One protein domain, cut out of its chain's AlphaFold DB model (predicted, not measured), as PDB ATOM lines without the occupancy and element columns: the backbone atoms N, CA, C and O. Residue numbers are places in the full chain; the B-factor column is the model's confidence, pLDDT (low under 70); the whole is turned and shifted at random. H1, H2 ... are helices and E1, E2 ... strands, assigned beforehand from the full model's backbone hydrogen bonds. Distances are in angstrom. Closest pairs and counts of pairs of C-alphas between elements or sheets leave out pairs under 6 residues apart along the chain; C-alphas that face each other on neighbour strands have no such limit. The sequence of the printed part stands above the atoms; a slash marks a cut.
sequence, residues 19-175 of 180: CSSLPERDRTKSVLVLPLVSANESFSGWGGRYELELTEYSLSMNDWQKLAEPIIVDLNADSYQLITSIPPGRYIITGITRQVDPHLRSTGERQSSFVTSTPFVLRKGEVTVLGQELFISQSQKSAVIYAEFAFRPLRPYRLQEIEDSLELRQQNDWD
ATOM      1  N   CYS A  19     182.329 308.459 254.756       59.34
ATOM      2  CA  CYS A  19     183.025 307.583 253.829       59.34
ATOM      3  C   CYS A  19     182.080 306.461 253.407       59.34
ATOM      4  O   CYS A  19     181.666 305.671 254.256       59.34
ATOM      5  N   SER A  20     181.777 306.353 252.115       62.25
ATOM      6  CA  SER A  20     181.110 305.177 251.544       62.25
ATOM      7  C   SER A  20     182.051 304.458 250.579       62.25
ATOM      8  O   SER A  20     182.891 305.074 249.922       62.25
ATOM      9  N   SER A  21     181.985 303.129 250.527       63.56
ATOM     10  CA  SER A  21     182.840 302.348 249.631       63.56
ATOM     11  C   SER A  21     182.379 302.476 248.180       63.56
ATOM     12  O   SER A  21     181.182 302.409 247.906       63.56
ATOM     13  N   LEU A  22     183.327 302.576 247.250       61.09
ATOM     14  CA  LEU A  22     183.053 302.441 245.821       61.09
ATOM     15  C   LEU A  22     182.846 300.959 245.449       61.09
ATOM     16  O   LEU A  22     183.484 300.079 246.048       61.09
ATOM     17  N   PRO A  23     182.025 300.670 244.427       59.22
ATOM     18  CA  PRO A  23     181.948 299.348 243.811       59.22
ATOM     19  C   PRO A  23     183.315 298.811 243.368       59.22
ATOM     20  O   PRO A  23     184.238 299.568 243.050       59.22
ATOM     21  N   GLU A  24     183.452 297.480 243.349       54.81
ATOM     22  CA  GLU A  24     184.757 296.805 243.269       54.81
ATOM     23  C   GLU A  24     185.612 297.228 242.066       54.81
ATOM     24  O   GLU A  24     186.835 297.320 242.202       54.81
ATOM     25  N   ARG A  25     184.988 297.557 240.926       51.69
ATOM     26  CA  ARG A  25     185.696 297.919 239.686       51.69
ATOM     27  C   ARG A  25     186.471 299.240 239.774       51.69
ATOM     28  O   ARG A  25     187.468 299.394 239.077       51.69
ATOM     29  N   ASP A  26     186.062 300.171 240.640       59.34
ATOM     30  CA  ASP A  26     186.706 301.487 240.780       59.34
ATOM     31  C   ASP A  26     187.402 301.672 242.135       59.34
ATOM     32  O   ASP A  26     187.787 302.787 242.498       59.34
ATOM     33  N   ARG A  27     187.687 300.576 242.857       67.06
ATOM     34  CA  ARG A  27     188.505 300.604 244.088       67.06
ATOM     35  C   ARG A  27     189.927 301.147 243.885       67.06
ATOM     36  O   ARG A  27     190.693 301.262 244.837       67.06
ATOM     37  N   THR A  28     190.325 301.461 242.653       68.62
ATOM     38  CA  THR A  28     191.594 302.125 242.338       68.62
ATOM     39  C   THR A  28     191.539 303.646 242.487       68.62
ATOM     40  O   THR A  28     192.599 304.250 242.647       68.62
ATOM     41  N   LYS A  29     190.344 304.248 242.482       76.69
ATOM     42  CA  LYS A  29     190.122 305.701 242.514       76.69
ATOM     43  C   LYS A  29     189.735 306.184 243.912       76.69
ATOM     44  O   LYS A  29     189.305 305.400 244.752       76.69
ATOM     45  N   SER A  30     189.869 307.480 244.149       84.62
ATOM     46  CA  SER A  30     189.263 308.196 245.276       84.62
ATOM     47  C   SER A  30     188.260 309.201 244.726       84.62
ATOM     48  O   SER A  30     188.505 309.791 243.673       84.62
ATOM     49  N   VAL A  31     187.142 309.395 245.421       88.44
ATOM     50  CA  VAL A  31     186.143 310.398 245.036       88.44
ATOM     51  C   VAL A  31     185.959 311.382 246.177       88.44
ATOM     52  O   VAL A  31     185.570 310.994 247.272       88.44
ATOM     53  N   LEU A  32     186.217 312.660 245.919       91.62
ATOM     54  CA  LEU A  32     185.787 313.745 246.791       91.62
ATOM     55  C   LEU A  32     184.405 314.211 246.338       91.62
ATOM     56  O   LEU A  32     184.210 314.534 245.167       91.62
ATOM     57  N   VAL A  33     183.468 314.289 247.272       92.50
ATOM     58  CA  VAL A  33     182.192 314.974 247.076       92.50
ATOM     59  C   VAL A  33     182.331 316.351 247.695       92.50
ATOM     60  O   VAL A  33     182.555 316.469 248.901       92.50
ATOM     61  N   LEU A  34     182.228 317.382 246.861       93.94
ATOM     62  CA  LEU A  34     182.251 318.783 247.259       93.94
ATOM     63  C   LEU A  34     180.811 319.309 247.267       93.94
ATOM     64  O   LEU A  34     180.286 319.604 246.192       93.94
ATOM     65  N   PRO A  35     180.151 319.429 248.434       94.56
ATOM     66  CA  PRO A  35     178.850 320.077 248.520       94.56
ATOM     67  C   PRO A  35     178.976 321.537 248.082       94.56
ATOM     68  O   PRO A  35     179.868 322.254 248.547       94.56
ATOM     69  N   LEU A  36     178.087 321.967 247.193       93.62
ATOM     70  CA  LEU A  36     178.135 323.279 246.562       93.62
ATOM     71  C   LEU A  36     176.792 323.989 246.724       93.62
ATOM     72  O   LEU A  36     175.724 323.409 246.533       93.62
ATOM     73  N   VAL A  37     176.864 325.275 247.043       92.19
ATOM     74  CA  VAL A  37     175.734 326.197 246.991       92.19
ATOM     75  C   VAL A  37     176.156 327.388 246.149       92.19
ATOM     76  O   VAL A  37     177.063 328.130 246.529       92.19
ATOM     77  N   SER A  38     175.500 327.569 245.007       91.31
ATOM     78  CA  SER A  38     175.737 328.687 244.103       91.31
ATOM     79  C   SER A  38     174.519 329.620 244.099       91.31
ATOM     80  O   SER A  38     173.371 329.176 244.088       91.31
ATOM     81  N   ALA A  39     174.749 330.931 244.174       90.25
ATOM     82  CA  ALA A  39     173.692 331.942 244.138       90.25
ATOM     83  C   ALA A  39     174.099 333.090 243.213       90.25
ATOM     84  O   ALA A  39     175.128 333.719 243.436       90.25
ATOM     85  N   ASN A  40     173.296 333.388 242.194       88.50
ATOM     86  CA  ASN A  40     173.552 334.507 241.292       88.50
ATOM     87  C   ASN A  40     172.435 335.549 241.410       88.50
ATOM     88  O   ASN A  40     171.310 335.319 240.979       88.50
ATOM     89  N   GLU A  41     172.773 336.696 241.988       87.44
ATOM     90  CA  GLU A  41     171.894 337.859 242.150       87.44
ATOM     91  C   GLU A  41     172.212 338.972 241.139       87.44
ATOM     92  O   GLU A  41     171.622 340.052 241.180       87.44
ATOM     93  N   SER A  42     173.174 338.754 240.240       82.94
ATOM     94  CA  SER A  42     173.496 339.716 239.185       82.94
ATOM     95  C   SER A  42     172.586 339.554 237.967       82.94
ATOM     96  O   SER A  42     172.052 338.478 237.707       82.94
ATOM     97  N   PHE A  43     172.454 340.620 237.172       78.19
ATOM     98  CA  PHE A  43     171.756 340.550 235.882       78.19
ATOM     99  C   PHE A  43     172.587 339.835 234.803       78.19
ATOM    100  O   PHE A  43     172.068 339.473 233.748       78.19
ATOM    101  N   SER A  44     173.880 339.641 235.056       74.75
ATOM    102  CA  SER A  44     174.801 338.853 234.240       74.75
ATOM    103  C   SER A  44     174.771 337.368 234.624       74.75
ATOM    104  O   SER A  44     174.534 337.008 235.776       74.75
ATOM    105  N   GLY A  45     175.074 336.482 233.673       76.12
ATOM    106  CA  GLY A  45     175.373 335.080 233.987       76.12
ATOM    107  C   GLY A  45     176.618 334.941 234.870       76.12
ATOM    108  O   GLY A  45     177.286 335.930 235.186       76.12
ATOM    109  N   TRP A  46     176.953 333.712 235.263       80.94
ATOM    110  CA  TRP A  46     178.217 333.443 235.952       80.94
ATOM    111  C   TRP A  46     179.393 333.929 235.105       80.94
ATOM    112  O   TRP A  46     179.578 333.485 233.972       80.94
ATOM    113  N   GLY A  47     180.169 334.863 235.651       71.19
ATOM    114  CA  GLY A  47     181.378 335.357 235.005       71.19
ATOM    115  C   GLY A  47     182.610 334.673 235.587       71.19
ATOM    116  O   GLY A  47     182.792 334.677 236.806       71.19
ATOM    117  N   GLY A  48     183.503 334.180 234.732       76.75
ATOM    118  CA  GLY A  48     184.811 333.654 235.130       76.75
ATOM    119  C   GLY A  48     184.835 332.169 235.504       76.75
ATOM    120  O   GLY A  48     183.817 331.484 235.541       76.75
ATOM    121  N   ARG A  49     186.048 331.674 235.756       86.88
ATOM    122  CA  ARG A  49     186.358 330.295 236.147       86.88
ATOM    123  C   ARG A  49     186.688 330.254 237.633       86.88
ATOM    124  O   ARG A  49     187.443 331.093 238.117       86.88
ATOM    125  N   TYR A  50     186.146 329.279 238.349       90.12
ATOM    126  CA  TYR A  50     186.327 329.136 239.790       90.12
ATOM    127  C   TYR A  50     187.237 327.946 240.068       90.12
ATOM    128  O   TYR A  50     186.996 326.843 239.580       90.12
ATOM    129  N   GLU A  51     188.304 328.188 240.818       92.81
ATOM    130  CA  GLU A  51     189.391 327.240 241.028       92.81
ATOM    131  C   GLU A  51     189.597 327.003 242.517       92.81
ATOM    132  O   GLU A  51     189.938 327.919 243.264       92.81
ATOM    133  N   LEU A  52     189.380 325.764 242.944       93.38
ATOM    134  CA  LEU A  52     189.671 325.299 244.285       93.38
ATOM    135  C   LEU A  52     191.166 324.982 244.399       93.38
ATOM    136  O   LEU A  52     191.727 324.227 243.597       93.38
ATOM    137  N   GLU A  53     191.798 325.540 245.426       91.44
ATOM    138  CA  GLU A  53     193.214 325.352 245.708       91.44
ATOM    139  C   GLU A  53     193.409 324.302 246.800       91.44
ATOM    140  O   GLU A  53     192.851 324.398 247.898       91.44
ATOM    141  N   LEU A  54     194.225 323.298 246.491       91.31
ATOM    142  CA  LEU A  54     194.493 322.162 247.359       91.31
ATOM    143  C   LEU A  54     195.994 322.023 247.610       91.31
ATOM    144  O   LEU A  54     196.803 322.080 246.679       91.31
ATOM    145  N   THR A  55     196.351 321.777 248.865       89.38
ATOM    146  CA  THR A  55     197.721 321.451 249.264       89.38
ATOM    147  C   THR A  55     197.743 320.081 249.919       89.38
ATOM    148  O   THR A  55     197.038 319.845 250.902       89.38
ATOM    149  N   GLU A  56     198.546 319.180 249.364       88.44
ATOM    150  CA  GLU A  56     198.867 317.902 249.981       88.44
ATOM    151  C   GLU A  56     199.830 318.129 251.145       88.44
ATOM    152  O   GLU A  56     200.778 318.915 251.037       88.44
ATOM    153  N   TYR A  57     199.588 317.446 252.261       80.50
ATOM    154  CA  TYR A  57     200.474 317.507 253.416       80.50
ATOM    155  C   TYR A  57     200.775 316.109 253.956       80.50
ATOM    156  O   TYR A  57     199.891 315.272 254.155       80.50
ATOM    157  N   SER A  58     202.054 315.869 254.231       68.31
ATOM    158  CA  SER A  58     202.512 314.680 254.943       68.31
ATOM    159  C   SER A  58     202.428 314.883 256.463       68.31
ATOM    160  O   SER A  58     202.393 316.002 256.970       68.31
ATOM    161  N   LEU A  59     202.434 313.784 257.226       56.91
ATOM    162  CA  LEU A  59     202.639 313.830 258.683       56.91
ATOM    163  C   LEU A  59     204.047 314.340 259.055       56.91
ATOM    164  O   LEU A  59     204.274 314.746 260.192       56.91
ATOM    165  N   SER A  60     204.980 314.336 258.098       54.69
ATOM    166  CA  SER A  60     206.244 315.062 258.191       54.69
ATOM    167  C   SER A  60     205.992 316.536 257.866       54.69
ATOM    168  O   SER A  60     205.636 316.867 256.739       54.69
ATOM    169  N   MET A  61     206.185 317.429 258.844       48.66
ATOM    170  CA  MET A  61     205.889 318.869 258.729       48.66
ATOM    171  C   MET A  61     206.666 319.615 257.623       48.66
ATOM    172  O   MET A  61     206.395 320.794 257.405       48.66
ATOM    173  N   ASN A  62     207.595 318.957 256.920       55.59
ATOM    174  CA  ASN A  62     208.484 319.573 255.933       55.59
ATOM    175  C   ASN A  62     208.063 319.369 254.466       55.59
ATOM    176  O   ASN A  62     208.626 320.036 253.604       55.59
ATOM    177  N   ASP A  63     207.067 318.522 254.181       58.59
ATOM    178  CA  ASP A  63     206.664 318.190 252.806       58.59
ATOM    179  C   ASP A  63     205.217 318.629 252.546       58.59
ATOM    180  O   ASP A  63     204.268 317.847 252.644       58.59
ATOM    181  N   TRP A  64     205.056 319.923 252.258       64.31
ATOM    182  CA  TRP A  64     203.804 320.507 251.773       64.31
ATOM    183  C   TRP A  64     203.924 320.700 250.267       64.31
ATOM    184  O   TRP A  64     204.758 321.483 249.808       64.31
ATOM    185  N   GLN A  65     203.087 320.016 249.494       74.00
ATOM    186  CA  GLN A  65     203.092 320.130 248.040       74.00
ATOM    187  C   GLN A  65     201.730 320.624 247.567       74.00
ATOM    188  O   GLN A  65     200.711 319.953 247.730       74.00
ATOM    189  N   LYS A  66     201.692 321.823 246.975       72.94
ATOM    190  CA  LYS A  66     200.491 322.280 246.269       72.94
ATOM    191  C   LYS A  66     200.236 321.322 245.106       72.94
ATOM    192  O   LYS A  66     201.174 320.978 244.383       72.94
ATOM    193  N   LEU A  67     198.989 320.891 244.937       73.56
ATOM    194  CA  LEU A  67     198.621 320.085 243.777       73.56
ATOM    195  C   LEU A  67     198.909 320.882 242.497       73.56
ATOM    196  O   LEU A  67     198.651 322.085 242.433       73.56
ATOM    197  N   ALA A  68     199.490 320.208 241.503       62.12
ATOM    198  CA  ALA A  68     199.950 320.850 240.272       62.12
ATOM    199  C   ALA A  68     198.795 321.445 239.449       62.12
ATOM    200  O   ALA A  68     198.992 322.434 238.746       62.12
ATOM    201  N   GLU A  69     197.596 320.874 239.573       77.69
ATOM    202  CA  GLU A  69     196.406 321.314 238.854       77.69
ATOM    203  C   GLU A  69     195.314 321.764 239.837       77.69
ATOM    204  O   GLU A  69     194.988 321.024 240.773       77.69
ATOM    205  N   PRO A  70     194.737 322.967 239.654       80.81
ATOM    206  CA  PRO A  70     193.596 323.408 240.442       80.81
ATOM    207  C   PRO A  70     192.340 322.613 240.071       80.81
ATOM    208  O   PRO A  70     192.141 322.236 238.913       80.81
ATOM    209  N   ILE A  71     191.447 322.411 241.039       89.69
ATOM    210  CA  ILE A  71     190.162 321.755 240.780       89.69
ATOM    211  C   ILE A  71     189.144 322.797 240.335       89.69
ATOM    212  O   ILE A  71     188.930 323.799 241.012       89.69
ATOM    213  N   ILE A  72     188.502 322.558 239.195       91.00
ATOM    214  CA  ILE A  72     187.527 323.497 238.638       91.00
ATOM    215  C   ILE A  72     186.180 323.270 239.286       91.00
ATOM    216  O   ILE A  72     185.673 322.153 239.254       91.00
ATOM    217  N   VAL A  73     185.616 324.332 239.854       90.44
ATOM    218  CA  VAL A  73     184.297 324.301 240.478       90.44
ATOM    219  C   VAL A  73     183.239 324.540 239.405       90.44
ATOM    220  O   VAL A  73     183.206 325.611 238.794       90.44
ATOM    221  N   ASP A  74     182.384 323.544 239.175       87.62
ATOM    222  CA  ASP A  74     181.260 323.652 238.244       87.62
ATOM    223  C   ASP A  74     180.035 324.233 238.954       87.62
ATOM    224  O   ASP A  74     179.413 323.589 239.797       87.62
ATOM    225  N   LEU A  75     179.679 325.469 238.600       85.06
ATOM    226  CA  LEU A  75     178.549 326.178 239.200       85.06
ATOM    227  C   LEU A  75     177.179 325.710 238.705       85.06
ATOM    228  O   LEU A  75     176.174 326.136 239.275       85.06
ATOM    229  N   ASN A  76     177.136 324.850 237.682       78.94
ATOM    230  CA  ASN A  76     175.902 324.227 237.201       78.94
ATOM    231  C   ASN A  76     175.568 322.927 237.944       78.94
ATOM    232  O   ASN A  76     174.565 322.292 237.634       78.94
ATOM    233  N   ALA A  77     176.399 322.502 238.899       73.12
ATOM    234  CA  ALA A  77     176.103 321.334 239.711       73.12
ATOM    235  C   ALA A  77     174.936 321.626 240.673       73.12
ATOM    236  O   ALA A  77     175.003 322.556 241.475       73.12
ATOM    237  N   ASP A  78     173.886 320.799 240.623       69.06
ATOM    238  CA  ASP A  78     172.617 321.042 241.333       69.06
ATOM    239  C   ASP A  78     172.742 321.065 242.872       69.06
ATOM    240  O   ASP A  78     171.875 321.598 243.567       69.06
ATOM    241  N   SER A  79     173.792 320.461 243.444       84.81
ATOM    242  CA  SER A  79     173.975 320.394 244.908       84.81
ATOM    243  C   SER A  79     175.371 319.985 245.382       84.81
ATOM    244  O   SER A  79     175.770 320.332 246.498       84.81
ATOM    245  N   TYR A  80     176.116 319.238 244.570       91.50
ATOM    246  CA  TYR A  80     177.487 318.831 244.854       91.50
ATOM    247  C   TYR A  80     178.234 318.499 243.563       91.50
ATOM    248  O   TYR A  80     177.630 318.132 242.555       91.50
ATOM    249  N   GLN A  81     179.560 318.562 243.620       92.12
ATOM    250  CA  GLN A  81     180.447 318.144 242.542       92.12
ATOM    251  C   GLN A  81     181.243 316.901 242.952       92.12
ATOM    252  O   GLN A  81     181.777 316.830 244.060       92.12
ATOM    253  N   LEU A  82     181.343 315.929 242.044       90.19
ATOM    254  CA  LEU A  82     182.215 314.765 242.195       90.19
ATOM    255  C   LEU A  82     183.586 315.066 241.598       90.19
ATOM    256  O   LEU A  82     183.691 315.463 240.438       90.19
ATOM    257  N   ILE A  83     184.638 314.844 242.379       90.00
ATOM    258  CA  ILE A  83     186.018 315.072 241.959       90.00
ATOM    259  C   ILE A  83     186.783 313.760 242.107       90.00
ATOM    260  O   ILE A  83     186.993 313.269 243.214       90.00
ATOM    261  N   THR A  84     187.210 313.194 240.978       87.94
ATOM    262  CA  THR A  84     187.887 311.885 240.919       87.94
ATOM    263  C   THR A  84     189.340 311.970 240.450       87.94
ATOM    264  O   THR A  84     190.005 310.946 240.318       87.94
ATOM    265  N   SER A  85     189.825 313.174 240.136       85.88
ATOM    266  CA  SER A  85     191.182 313.423 239.632       85.88
ATOM    267  C   SER A  85     192.231 313.534 240.739       85.88
ATOM    268  O   SER A  85     193.424 313.500 240.449       85.88
ATOM    269  N   ILE A  86     191.808 313.665 242.000       87.12
ATOM    270  CA  ILE A  86     192.720 313.801 243.135       87.12
ATOM    271  C   ILE A  86     193.131 312.399 243.606       87.12
ATOM    272  O   ILE A  86     192.243 311.585 243.900       87.12
ATOM    273  N   PRO A  87     194.438 312.099 243.701       87.12
ATOM    274  CA  PRO A  87     194.894 310.824 244.231       87.12
ATOM    275  C   PRO A  87     194.546 310.662 245.726       87.12
ATOM    276  O   PRO A  87     194.249 311.637 246.418       87.12
ATOM    277  N   PRO A  88     194.576 309.429 246.260       88.62
ATOM    278  CA  PRO A  88     194.417 309.204 247.690       88.62
ATOM    279  C   PRO A  88     195.541 309.884 248.477       88.62
ATOM    280  O   PRO A  88     196.711 309.753 248.125       88.62
ATOM    281  N   GLY A  89     195.197 310.558 249.572       88.81
ATOM    282  CA  GLY A  89     196.143 311.387 250.312       88.81
ATOM    283  C   GLY A  89     195.478 312.230 251.394       88.81
ATOM    284  O   GLY A  89     194.287 312.091 251.687       88.81
ATOM    285  N   ARG A  90     196.267 313.101 252.023       89.69
ATOM    286  CA  ARG A  90     195.794 314.062 253.027       89.69
ATOM    287  C   ARG A  90     195.945 315.462 252.462       89.69
ATOM    288  O   ARG A  90     197.034 315.843 252.043       89.69
ATOM    289  N   TYR A  91     194.856 316.214 252.477       91.31
ATOM    290  CA  TYR A  91     194.780 317.492 251.788       91.31
ATOM    291  C   TYR A  91     194.178 318.558 252.685       91.31
ATOM    292  O   TYR A  91     193.323 318.283 253.527       91.31
ATOM    293  N   ILE A  92     194.623 319.792 252.489       90.88
ATOM    294  CA  ILE A  92     193.968 320.982 253.016       90.88
ATOM    295  C   ILE A  92     193.471 321.780 251.821       90.88
ATOM    296  O   ILE A  92     194.242 322.085 250.906       90.88
ATOM    297  N   ILE A  93     192.190 322.137 251.840       91.81
ATOM    298  CA  ILE A  93     191.686 323.211 250.991       91.81
ATOM    299  C   ILE A  93     192.275 324.504 251.536       91.81
ATOM    300  O   ILE A  93     192.000 324.872 252.680       91.81
ATOM    301  N   THR A  94     193.105 325.158 250.732       90.75
ATOM    302  CA  THR A  94     193.781 326.405 251.107       90.75
ATOM    303  C   THR A  94     193.030 327.632 250.621       90.75
ATOM    304  O   THR A  94     193.185 328.717 251.181       90.75
ATOM    305  N   GLY A  95     192.152 327.470 249.634       91.44
ATOM    306  CA  GLY A  95     191.311 328.558 249.184       91.44
ATOM    307  C   GLY A  95     190.506 328.256 247.936       91.44
ATOM    308  O   GLY A  95     190.481 327.137 247.425       91.44
ATOM    309  N   ILE A  96     189.851 329.302 247.455       93.12
ATOM    310  CA  ILE A  96     189.198 329.354 246.156       93.12
ATOM    311  C   ILE A  96     189.545 330.677 245.488       93.12
ATOM    312  O   ILE A  96     189.541 331.728 246.134       93.12
ATOM    313  N   THR A  97     189.824 330.622 244.192       91.12
ATOM    314  CA  THR A  97     190.143 331.787 243.375       91.12
ATOM    315  C   THR A  97     189.187 331.853 242.190       91.12
ATOM    316  O   THR A  97     188.952 330.862 241.504       91.12
ATOM    317  N   ARG A  98     188.639 333.040 241.923       88.81
ATOM    318  CA  ARG A  98     187.924 333.342 240.680       88.81
ATOM    319  C   ARG A  98     188.902 333.926 239.672       88.81
ATOM    320  O   ARG A  98     189.386 335.044 239.848       88.81
ATOM    321  N   GLN A  99     189.141 333.198 238.591       84.12
ATOM    322  CA  GLN A  99     189.845 333.695 237.421       84.12
ATOM    323  C   GLN A  99     188.859 334.389 236.478       84.12
ATOM    324  O   GLN A  99     187.895 333.792 236.003       84.12
ATOM    325  N   VAL A 100     189.104 335.666 236.194       76.12
ATOM    326  CA  VAL A 100     188.364 336.394 235.158       76.12
ATOM    327  C   VAL A 100     189.033 336.105 233.826       76.12
ATOM    328  O   VAL A 100     190.224 336.387 233.686       76.12
ATOM    329  N   ASP A 101     188.286 335.574 232.860       66.06
ATOM    330  CA  ASP A 101     188.801 335.410 231.503       66.06
ATOM    331  C   ASP A 101     189.192 336.800 230.956       66.06
ATOM    332  O   ASP A 101     188.343 337.696 230.887       66.06
ATOM    333  N   PRO A 102     190.471 337.023 230.598       63.53
ATOM    334  CA  PRO A 102     190.931 338.308 230.089       63.53
ATOM    335  C   PRO A 102     190.196 338.756 228.815       63.53
ATOM    336  O   PRO A 102     190.112 339.962 228.582       63.53
ATOM    337  N   HIS A 103     189.634 337.828 228.034       62.28
ATOM    338  CA  HIS A 103     188.860 338.103 226.819       62.28
ATOM    339  C   HIS A 103     187.386 338.430 227.090       62.28
ATOM    340  O   HIS A 103     186.755 339.094 226.271       62.28
ATOM    341  N   LEU A 104     186.851 338.018 228.244       57.25
ATOM    342  CA  LEU A 104     185.478 338.310 228.676       57.25
ATOM    343  C   LEU A 104     185.411 339.444 229.698       57.25
ATOM    344  O   LEU A 104     184.375 339.633 230.329       57.25
ATOM    345  N   ARG A 105     186.496 340.212 229.873       57.72
ATOM    346  CA  ARG A 105     186.536 341.351 230.797       57.72
ATOM    347  C   ARG A 105     185.484 342.394 230.421       57.72
ATOM    348  O   ARG A 105     185.750 343.334 229.673       57.72
ATOM    349  N   SER A 106     184.302 342.267 231.009       57.03
ATOM    350  CA  SER A 106     183.361 343.365 231.113       57.03
ATOM    351  C   SER A 106     183.961 344.437 232.031       57.03
ATOM    352  O   SER A 106     184.760 344.159 232.937       57.03
ATOM    353  N   THR A 107     183.657 345.702 231.748       56.16
ATOM    354  CA  THR A 107     184.198 346.855 232.474       56.16
ATOM    355  C   THR A 107     183.677 346.842 233.914       56.16
ATOM    356  O   THR A 107     182.626 347.400 234.195       56.16
ATOM    357  N   GLY A 108     184.391 346.185 234.832       61.41
ATOM    358  CA  GLY A 108     183.971 346.076 236.232       61.41
ATOM    359  C   GLY A 108     184.188 344.717 236.892       61.41
ATOM    360  O   GLY A 108     183.990 344.616 238.096       61.41
ATOM    361  N   GLU A 109     184.625 343.676 236.184       67.62
ATOM    362  CA  GLU A 109     184.928 342.393 236.828       67.62
ATOM    363  C   GLU A 109     186.278 342.390 237.553       67.62
ATOM    364  O   GLU A 109     187.293 342.862 237.034       67.62
ATOM    365  N   ARG A 110     186.302 341.822 238.766       68.94
ATOM    366  CA  ARG A 110     187.515 341.702 239.584       68.94
ATOM    367  C   ARG A 110     187.863 340.246 239.861       68.94
ATOM    368  O   ARG A 110     186.982 339.423 240.108       68.94
ATOM    369  N   GLN A 111     189.162 339.954 239.854       77.81
ATOM    370  CA  GLN A 111     189.682 338.739 240.469       77.81
ATOM    371  C   GLN A 111     189.407 338.810 241.972       77.81
ATOM    372  O   GLN A 111     189.620 339.849 242.601       77.81
ATOM    373  N   SER A 112     188.928 337.709 242.530       82.75
ATOM    374  CA  SER A 112     188.698 337.560 243.960       82.75
ATOM    375  C   SER A 112     189.206 336.199 244.410       82.75
ATOM    376  O   SER A 112     189.210 335.237 243.640       82.75
ATOM    377  N   SER A 113     189.672 336.133 245.650       89.12
ATOM    378  CA  SER A 113     190.111 334.897 246.278       89.12
ATOM    379  C   SER A 113     189.665 334.859 247.732       89.12
ATOM    380  O   SER A 113     189.427 335.892 248.362       89.12
ATOM    381  N   PHE A 114     189.538 333.649 248.257       91.50
ATOM    382  CA  PHE A 114     189.234 333.380 249.651       91.50
ATOM    383  C   PHE A 114     190.188 332.320 250.170       91.50
ATOM    384  O   PHE A 114     190.402 331.310 249.507       91.50
ATOM    385  N   VAL A 115     190.755 332.561 251.350       90.12
ATOM    386  CA  VAL A 115     191.708 331.659 252.000       90.12
ATOM    387  C   VAL A 115     190.991 330.906 253.110       90.12
ATOM    388  O   VAL A 115     190.255 331.498 253.898       90.12
ATOM    389  N   THR A 116     191.227 329.602 253.184       89.44
ATOM    390  CA  THR A 116     190.680 328.724 254.220       89.44
ATOM    391  C   THR A 116     191.716 327.684 254.643       89.44
ATOM    392  O   THR A 116     192.813 327.619 254.095       89.44
ATOM    393  N   SER A 117     191.378 326.892 255.656       89.00
ATOM    394  CA  SER A 117     192.148 325.724 256.070       89.00
ATOM    395  C   SER A 117     191.175 324.609 256.423       89.00
ATOM    396  O   SER A 117     190.811 324.414 257.585       89.00
ATOM    397  N   THR A 118     190.696 323.918 255.391       89.06
ATOM    398  CA  THR A 118     189.746 322.813 255.547       89.06
ATOM    399  C   THR A 118     190.460 321.493 255.267       89.06
ATOM    400  O   THR A 118     190.683 321.170 254.098       89.06
ATOM    401  N   PRO A 119     190.856 320.732 256.303       90.50
ATOM    402  CA  PRO A 119     191.518 319.449 256.112       90.50
ATOM    403  C   PRO A 119     190.521 318.359 255.708       90.50
ATOM    404  O   PRO A 119     189.394 318.314 256.204       90.50
ATOM    405  N   PHE A 120     190.961 317.435 254.858       90.69
ATOM    406  CA  PHE A 120     190.240 316.212 254.518       90.69
ATOM    407  C   PHE A 120     191.215 315.097 254.121       90.69
ATOM    408  O   PHE A 120     192.395 315.325 253.843       90.69
ATOM    409  N   VAL A 121     190.723 313.860 254.126       90.88
ATOM    410  CA  VAL A 121     191.512 312.676 253.774       90.88
ATOM    411  C   VAL A 121     190.788 311.930 252.674       90.88
ATOM    412  O   VAL A 121     189.648 311.525 252.874       90.88
ATOM    413  N   LEU A 122     191.464 311.715 251.550       90.06
ATOM    414  CA  LEU A 122     190.976 310.856 250.482       90.06
ATOM    415  C   LEU A 122     191.552 309.462 250.641       90.06
ATOM    416  O   LEU A 122     192.768 309.264 250.686       90.06
ATOM    417  N   ARG A 123     190.654 308.487 250.716       88.56
ATOM    418  CA  ARG A 123     190.998 307.075 250.820       88.56
ATOM    419  C   ARG A 123     190.723 306.388 249.495       88.56
ATOM    420  O   ARG A 123     189.772 306.692 248.779       88.56
ATOM    421  N   LYS A 124     191.611 305.463 249.159       86.50
ATOM    422  CA  LYS A 124     191.506 304.665 247.946       86.50
ATOM    423  C   LYS A 124     190.268 303.769 248.028       86.50
ATOM    424  O   LYS A 124     190.106 303.048 249.006       86.50
ATOM    425  N   GLY A 125     189.448 303.789 246.984       83.12
ATOM    426  CA  GLY A 125     188.212 303.021 246.890       83.12
ATOM    427  C   GLY A 125     187.061 303.575 247.722       83.12
ATOM    428  O   GLY A 125     186.081 302.863 247.924       83.12
ATOM    429  N   GLU A 126     187.169 304.814 248.205       85.88
ATOM    430  CA  GLU A 126     186.148 305.455 249.028       85.88
ATOM    431  C   GLU A 126     185.654 306.760 248.391       85.88
ATOM    432  O   GLU A 126     186.400 307.494 247.730       85.88
ATOM    433  N   VAL A 127     184.377 307.044 248.623       87.88
ATOM    434  CA  VAL A 127     183.748 308.349 248.451       87.88
ATOM    435  C   VAL A 127     183.897 309.096 249.762       87.88
ATOM    436  O   VAL A 127     183.449 308.614 250.791       87.88
ATOM    437  N   THR A 128     184.524 310.262 249.740       90.75
ATOM    438  CA  THR A 128     184.684 311.145 250.895       90.75
ATOM    439  C   THR A 128     183.785 312.358 250.708       90.75
ATOM    440  O   THR A 128     184.033 313.169 249.815       90.75
ATOM    441  N   VAL A 129     182.762 312.514 251.549       92.38
ATOM    442  CA  VAL A 129     181.934 313.728 251.555       92.38
ATOM    443  C   VAL A 129     182.584 314.803 252.411       92.38
ATOM    444  O   VAL A 129     182.829 314.593 253.599       92.38
ATOM    445  N   LEU A 130     182.874 315.967 251.828       92.75
ATOM    446  CA  LEU A 130     183.442 317.078 252.583       92.75
ATOM    447  C   LEU A 130     182.450 317.528 253.669       92.75
ATOM    448  O   LEU A 130     181.311 317.877 253.375       92.75
ATOM    449  N   GLY A 131     182.899 317.596 254.926       89.44
ATOM    450  CA  GLY A 131     182.073 318.051 256.058       89.44
ATOM    451  C   GLY A 131     181.720 319.547 256.037       89.44
ATOM    452  O   GLY A 131     181.175 320.079 257.006       89.44
ATOM    453  N   GLN A 132     182.060 320.245 254.957       91.88
ATOM    454  CA  GLN A 132     181.750 321.644 254.718       91.88
ATOM    455  C   GLN A 132     181.161 321.814 253.320       91.88
ATOM    456  O   GLN A 132     181.573 321.136 252.383       91.88
ATOM    457  N   GLU A 133     180.229 322.750 253.185       93.12
ATOM    458  CA  GLU A 133     179.720 323.213 251.900       93.12
ATOM    459  C   GLU A 133     180.505 324.437 251.426       93.12
ATOM    460  O   GLU A 133     180.793 325.359 252.199       93.12
ATOM    461  N   LEU A 134     180.840 324.440 250.140       94.69
ATOM    462  CA  LEU A 134     181.369 325.600 249.449       94.69
ATOM    463  C   LEU A 134     180.196 326.473 249.001       94.69
ATOM    464  O   LEU A 134     179.363 326.061 248.199       94.69
ATOM    465  N   PHE A 135     180.140 327.692 249.519       93.81
ATOM    466  CA  PHE A 135     179.184 328.711 249.118       93.81
ATOM    467  C   PHE A 135     179.864 329.708 248.183       93.81
ATOM    468  O   PHE A 135     180.883 330.300 248.549       93.81
ATOM    469  N   ILE A 136     179.277 329.915 247.006       92.81
ATOM    470  CA  ILE A 136     179.712 330.910 246.024       92.81
ATOM    471  C   ILE A 136     178.507 331.774 245.673       92.81
ATOM    472  O   ILE A 136     177.510 331.276 245.153       92.81
ATOM    473  N   SER A 137     178.593 333.076 245.934       91.62
ATOM    474  CA  SER A 137     177.560 334.030 245.531       91.62
ATOM    475  C   SER A 137     178.128 335.071 244.585       91.62
ATOM    476  O   SER A 137     179.222 335.581 244.809       91.62
ATOM    477  N   GLN A 138     177.388 335.382 243.528       88.62
ATOM    478  CA  GLN A 138     177.657 336.501 242.644       88.62
ATOM    479  C   GLN A 138     176.592 337.573 242.852       88.62
ATOM    480  O   GLN A 138     175.399 337.291 242.772       88.62
ATOM    481  N   SER A 139     177.025 338.810 243.067       89.38
ATOM    482  CA  SER A 139     176.143 339.969 243.186       89.38
ATOM    483  C   SER A 139     176.645 341.116 242.315       89.38
ATOM    484  O   SER A 139     177.817 341.184 241.933       89.38
ATOM    485  N   GLN A 140     175.739 342.025 241.963       86.25
ATOM    486  CA  GLN A 140     176.065 343.204 241.172       86.25
ATOM    487  C   GLN A 140     175.773 344.466 241.974       86.25
ATOM    488  O   GLN A 140     174.653 344.692 242.427       86.25
ATOM    489  N   LYS A 141     176.782 345.331 242.089       85.81
ATOM    490  CA  LYS A 141     176.613 346.680 242.631       85.81
ATOM    491  C   LYS A 141     177.108 347.679 241.597       85.81
ATOM    492  O   LYS A 141     178.292 347.719 241.260       85.81
ATOM    493  N   SER A 142     176.181 348.479 241.076       83.75
ATOM    494  CA  SER A 142     176.418 349.342 239.913       83.75
ATOM    495  C   SER A 142     176.870 348.514 238.693       83.75
ATOM    496  O   SER A 142     176.199 347.547 238.338       83.75
ATOM    497  N   ALA A 143     177.984 348.865 238.041       80.44
ATOM    498  CA  ALA A 143     178.543 348.143 236.891       80.44
ATOM    499  C   ALA A 143     179.612 347.094 237.276       80.44
ATOM    500  O   ALA A 143     180.343 346.616 236.418       80.44
ATOM    501  N   VAL A 144     179.754 346.772 238.566       80.62
ATOM    502  CA  VAL A 144     180.811 345.889 239.082       80.62
ATOM    503  C   VAL A 144     180.181 344.593 239.579       80.62
ATOM    504  O   VAL A 144     179.233 344.622 240.369       80.62
ATOM    505  N   ILE A 145     180.726 343.467 239.119       82.75
ATOM    506  CA  ILE A 145     180.344 342.123 239.562       82.75
ATOM    507  C   ILE A 145     181.271 341.713 240.706       82.75
ATOM    508  O   ILE A 145     182.499 341.779 240.588       82.75
ATOM    509  N   TYR A 146     180.666 341.281 241.806       84.06
ATOM    510  CA  TYR A 146     181.343 340.782 242.993       84.06
ATOM    511  C   TYR A 146     181.079 339.290 243.129       84.06
ATOM    512  O   TYR A 146     179.977 338.829 242.846       84.06
ATOM    513  N   ALA A 147     182.091 338.554 243.579       88.31
ATOM    514  CA  ALA A 147     181.947 337.164 243.972       88.31
ATOM    515  C   ALA A 147     182.366 337.011 245.433       88.31
ATOM    516  O   ALA A 147     183.467 337.425 245.811       88.31
ATOM    517  N   GLU A 148     181.482 336.424 246.228       90.38
ATOM    518  CA  GLU A 148     181.688 336.092 247.629       90.38
ATOM    519  C   GLU A 148     181.850 334.583 247.786       90.38
ATOM    520  O   GLU A 148     181.179 333.795 247.116       90.38
ATOM    521  N   PHE A 149     182.731 334.191 248.702       93.06
ATOM    522  CA  PHE A 149     183.053 332.797 248.975       93.06
ATOM    523  C   PHE A 149     182.944 332.518 250.466       93.06
ATOM    524  O   PHE A 149     183.348 333.345 251.288       93.06
ATOM    525  N   ALA A 150     182.458 331.335 250.822       92.81
ATOM    526  CA  ALA A 150     182.549 330.837 252.185       92.81
ATOM    527  C   ALA A 150     182.614 329.311 252.206       92.81
ATOM    528  O   ALA A 150     181.958 328.649 251.409       92.81
ATOM    529  N   PHE A 151     183.339 328.761 253.177       92.75
ATOM    530  CA  PHE A 151     183.177 327.372 253.593       92.75
ATOM    531  C   PHE A 151     182.332 327.348 254.859       92.75
ATOM    532  O   PHE A 151     182.678 327.988 255.856       92.75
ATOM    533  N   ARG A 152     181.200 326.648 254.817       91.81
ATOM    534  CA  ARG A 152     180.255 326.563 255.938       91.81
ATOM    535  C   ARG A 152     180.130 325.112 256.394       91.81
ATOM    536  O   ARG A 152     180.273 324.223 255.563       91.81
ATOM    537  N   PRO A 153     179.879 324.833 257.684       91.62
ATOM    538  CA  PRO A 153     179.603 323.471 258.130       91.62
ATOM    539  C   PRO A 153     178.448 322.859 257.335       91.62
ATOM    540  O   PRO A 153     177.397 323.491 257.196       91.62
ATOM    541  N   LEU A 154     178.638 321.640 256.832       90.88
ATOM    542  CA  LEU A 154     177.584 320.928 256.123       90.88
ATOM    543  C   LEU A 154     176.457 320.603 257.108       90.88
ATOM    544  O   LEU A 154     176.683 320.042 258.182       90.88
ATOM    545  N   ARG A 155     175.230 320.989 256.760       89.38
ATOM    546  CA  ARG A 155     174.068 320.740 257.618       89.38
ATOM    547  C   ARG A 155     173.693 319.252 257.572       89.38
ATOM    548  O   ARG A 155     173.727 318.682 256.484       89.38
ATOM    549  N   PRO A 156     173.250 318.634 258.683       86.56
ATOM    550  CA  PRO A 156     172.954 317.198 258.714       86.56
ATOM    551  C   PRO A 156     171.961 316.725 257.643       86.56
ATOM    552  O   PRO A 156     172.192 315.707 257.007       86.56
ATOM    553  N   TYR A 157     170.895 317.489 257.380       88.12
ATOM    554  CA  TYR A 157     169.923 317.124 256.341       88.12
ATOM    555  C   TYR A 157     170.524 317.162 254.926       88.12
ATOM    556  O   TYR A 157     170.156 316.350 254.090       88.12
ATOM    557  N   ARG A 158     171.481 318.066 254.664       87.31
ATOM    558  CA  ARG A 158     172.187 318.144 253.376       87.31
ATOM    559  C   ARG A 158     173.110 316.955 253.180       87.31
ATOM    560  O   ARG A 158     173.225 316.467 252.066       87.31
ATOM    561  N   LEU A 159     173.772 316.511 254.248       87.69
ATOM    562  CA  LEU A 159     174.589 315.306 254.199       87.69
ATOM    563  C   LEU A 159     173.731 314.100 253.799       87.69
ATOM    564  O   LEU A 159     174.093 313.418 252.849       87.69
ATOM    565  N   GLN A 160     172.569 313.927 254.436       86.62
ATOM    566  CA  GLN A 160     171.638 312.850 254.092       86.62
ATOM    567  C   GLN A 160     171.166 312.934 252.631       86.62
ATOM    568  O   GLN A 160     171.234 311.946 251.916       86.62
ATOM    569  N   GLU A 161     170.754 314.116 252.153       88.69
ATOM    570  CA  GLU A 161     170.350 314.313 250.748       88.69
ATOM    571  C   GLU A 161     171.453 313.897 249.762       88.69
ATOM    572  O   GLU A 161     171.183 313.287 248.725       88.69
ATOM    573  N   ILE A 162     172.706 314.233 250.080       88.50
ATOM    574  CA  ILE A 162     173.862 313.867 249.264       88.50
ATOM    575  C   ILE A 162     174.083 312.355 249.316       88.50
ATOM    576  O   ILE A 162     174.231 311.743 248.263       88.50
ATOM    577  N   GLU A 163     174.074 311.747 250.500       85.81
ATOM    578  CA  GLU A 163     174.229 310.298 250.674       85.81
ATOM    579  C   GLU A 163     173.155 309.518 249.903       85.81
ATOM    580  O   GLU A 163     173.507 308.682 249.070       85.81
ATOM    581  N   ASP A 164     171.881 309.880 250.057       86.25
ATOM    582  CA  ASP A 164     170.760 309.255 249.345       86.25
ATOM    583  C   ASP A 164     170.936 309.371 247.817       86.25
ATOM    584  O   ASP A 164     170.718 308.419 247.062       86.25
ATOM    585  N   SER A 165     171.380 310.539 247.335       85.00
ATOM    586  CA  SER A 165     171.625 310.756 245.904       85.00
ATOM    587  C   SER A 165     172.815 309.947 245.368       85.00
ATOM    588  O   SER A 165     172.795 309.501 244.217       85.00
ATOM    589  N   LEU A 166     173.849 309.737 246.191       83.25
ATOM    590  CA  LEU A 166     175.015 308.930 245.842       83.25
ATOM    591  C   LEU A 166     174.654 307.451 245.785       83.25
ATOM    592  O   LEU A 166     175.068 306.785 244.841       83.25
ATOM    593  N   GLU A 167     173.867 306.953 246.738       79.69
ATOM    594  CA  GLU A 167     173.358 305.577 246.726       79.69
ATOM    595  C   GLU A 167     172.502 305.316 245.483       79.69
ATOM    596  O   GLU A 167     172.702 304.321 244.785       79.69
ATOM    597  N   LEU A 168     171.616 306.251 245.131       76.75
ATOM    598  CA  LEU A 168     170.785 306.138 243.933       76.75
ATOM    599  C   LEU A 168     171.614 306.176 242.638       76.75
ATOM    600  O   LEU A 168     171.322 305.445 241.692       76.75
ATOM    601  N   ARG A 169     172.681 306.985 242.576       73.25
ATOM    602  CA  ARG A 169     173.635 306.953 241.450       73.25
ATOM    603  C   ARG A 169     174.454 305.667 241.422       73.25
ATOM    604  O   ARG A 169     174.703 305.145 240.341       73.25
ATOM    605  N   GLN A 170     174.861 305.143 242.576       68.50
ATOM    606  CA  GLN A 170     175.528 303.842 242.657       68.50
ATOM    607  C   GLN A 170     174.635 302.724 242.116       68.50
ATOM    608  O   GLN A 170     175.125 301.869 241.392       68.50
ATOM    609  N   GLN A 171     173.330 302.772 242.380       61.38
ATOM    610  CA  GLN A 171     172.371 301.806 241.839       61.38
ATOM    611  C   GLN A 171     172.115 301.967 240.331       61.38
ATOM    612  O   GLN A 171     171.819 300.982 239.668       61.38
ATOM    613  N   ASN A 172     172.216 303.182 239.777       58.75
ATOM    614  CA  ASN A 172     171.821 303.454 238.386       58.75
ATOM    615  C   ASN A 172     172.985 303.525 237.377       58.75
ATOM    616  O   ASN A 172     172.815 303.106 236.237       58.75
ATOM    617  N   ASP A 173     174.155 304.046 237.765       57.28
ATOM    618  CA  ASP A 173     175.273 304.318 236.837       57.28
ATOM    619  C   ASP A 173     176.409 303.287 236.920       57.28
ATOM    620  O   ASP A 173     177.226 303.185 236.003       57.28
ATOM    621  N   TRP A 174     176.498 302.513 238.004       51.31
ATOM    622  CA  TRP A 174     177.601 301.561 238.190       51.31
ATOM    623  C   TRP A 174     177.324 300.172 237.608       51.31
ATOM    624  O   TRP A 174     178.275 299.428 237.365       51.31
ATOM    625  N   ASP A 175     176.060 299.878 237.293       41.53
ATOM    626  CA  ASP A 175     175.626 298.696 236.535       41.53
ATOM    627  C   ASP A 175     175.683 298.909 235.007       41.53
ATOM    628  O   ASP A 175     175.422 297.987 234.233       41.53
TER     629      ASP A 175
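AT A GLANCE: This is residues 19 to 175 of the 180 residues of an uncharacterized protein of Hahellaceae bacterium (UniProt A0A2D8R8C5). Two strongly twisted sheets stand face to face as a sandwich, E1, E2, E6, E9, E10 and E11 in the one and E3, E4, E5, E7 and E8 in the other, with their strands nearly in line at 15 degrees. The last element, the helix H1, only grazes the first sheet. The printed part has 157 residues, with eleven named strands followed by one named helix, and its class is mostly strand. Both sheets are branched; the first is mixed, the second antiparallel. The whole is compact, with a radius of gyration of the C-alphas of 16.9 A and spans of 52 by 42 by 29 A.

HOW THE PARTS SIT: E1, residues 19 to 21, is the antiparallel neighbour of E9, residues 126 to 129, with N 20 and O 127 3.1 A apart. E2, residues 31 to 40, has the antiparallel E6, residues 80 to 83, on one side, with N 34 and O 81 2.9 A apart. On its other side are two parallel neighbours: E9, with N 33 and O 128 2.8 A apart, and E10, residues 132 to 141, with N 37 and O 134 2.9 A apart. E9 runs on into E10 across a break of 2 residues, at 46 degrees. E10 and E11, residues 144 to 153, form a hairpin, with N 135 and O 150 2.8 A apart. In the other sheet E3, residues 49 to 57, has E4, residues 64 to 66, and E5, residues 71 to 73, on one side, with N 56 and O 65 2.8 A and N 52 and O 71 2.8 A apart. On its other side is the antiparallel E7, residues 89 to 99, with N 53 and O 95 2.9 A apart. E7 and E8, residues 112 to 122, form a hairpin, with N 93 and O 118 2.9 A apart. Between the sheets, the closest C-alphas of E8 and E11 are those of Phe 114 and Phe 149, 6.2 A apart. H1, residues 156 to 173, grazes the first sheet with its residues 158 to 167, and every O i to N i+4 pair in it is within hydrogen-bond range.

IN THESE COORDINATES: E1 begins at C-alpha 19, (183.025, 307.583, 253.829). E2 is 27.5 A long, E3 25.7 A and E10 28.3 A. E7, 26.5 A long, bends by 61 degrees at residue 92, and E8, 27.6 A long, bends by 67 degrees at residue 119. E11 is 29.4 A long. H1, 25.5 A long, ends at C-alpha 173, (175.273, 304.318, 236.837).

THE WHOLE: The two C-alphas farthest apart, those of Glu 24 and Ser 142, are 53.3 A apart. The printed part has no cut. The link from E7 to E8, residues 100 to 111, is long. The mean pLDDT of the printed part is 81.0; 35 residues are under 70, among them residues 19 to 28, 58 to 64, 101 to 110 and 170 to 175.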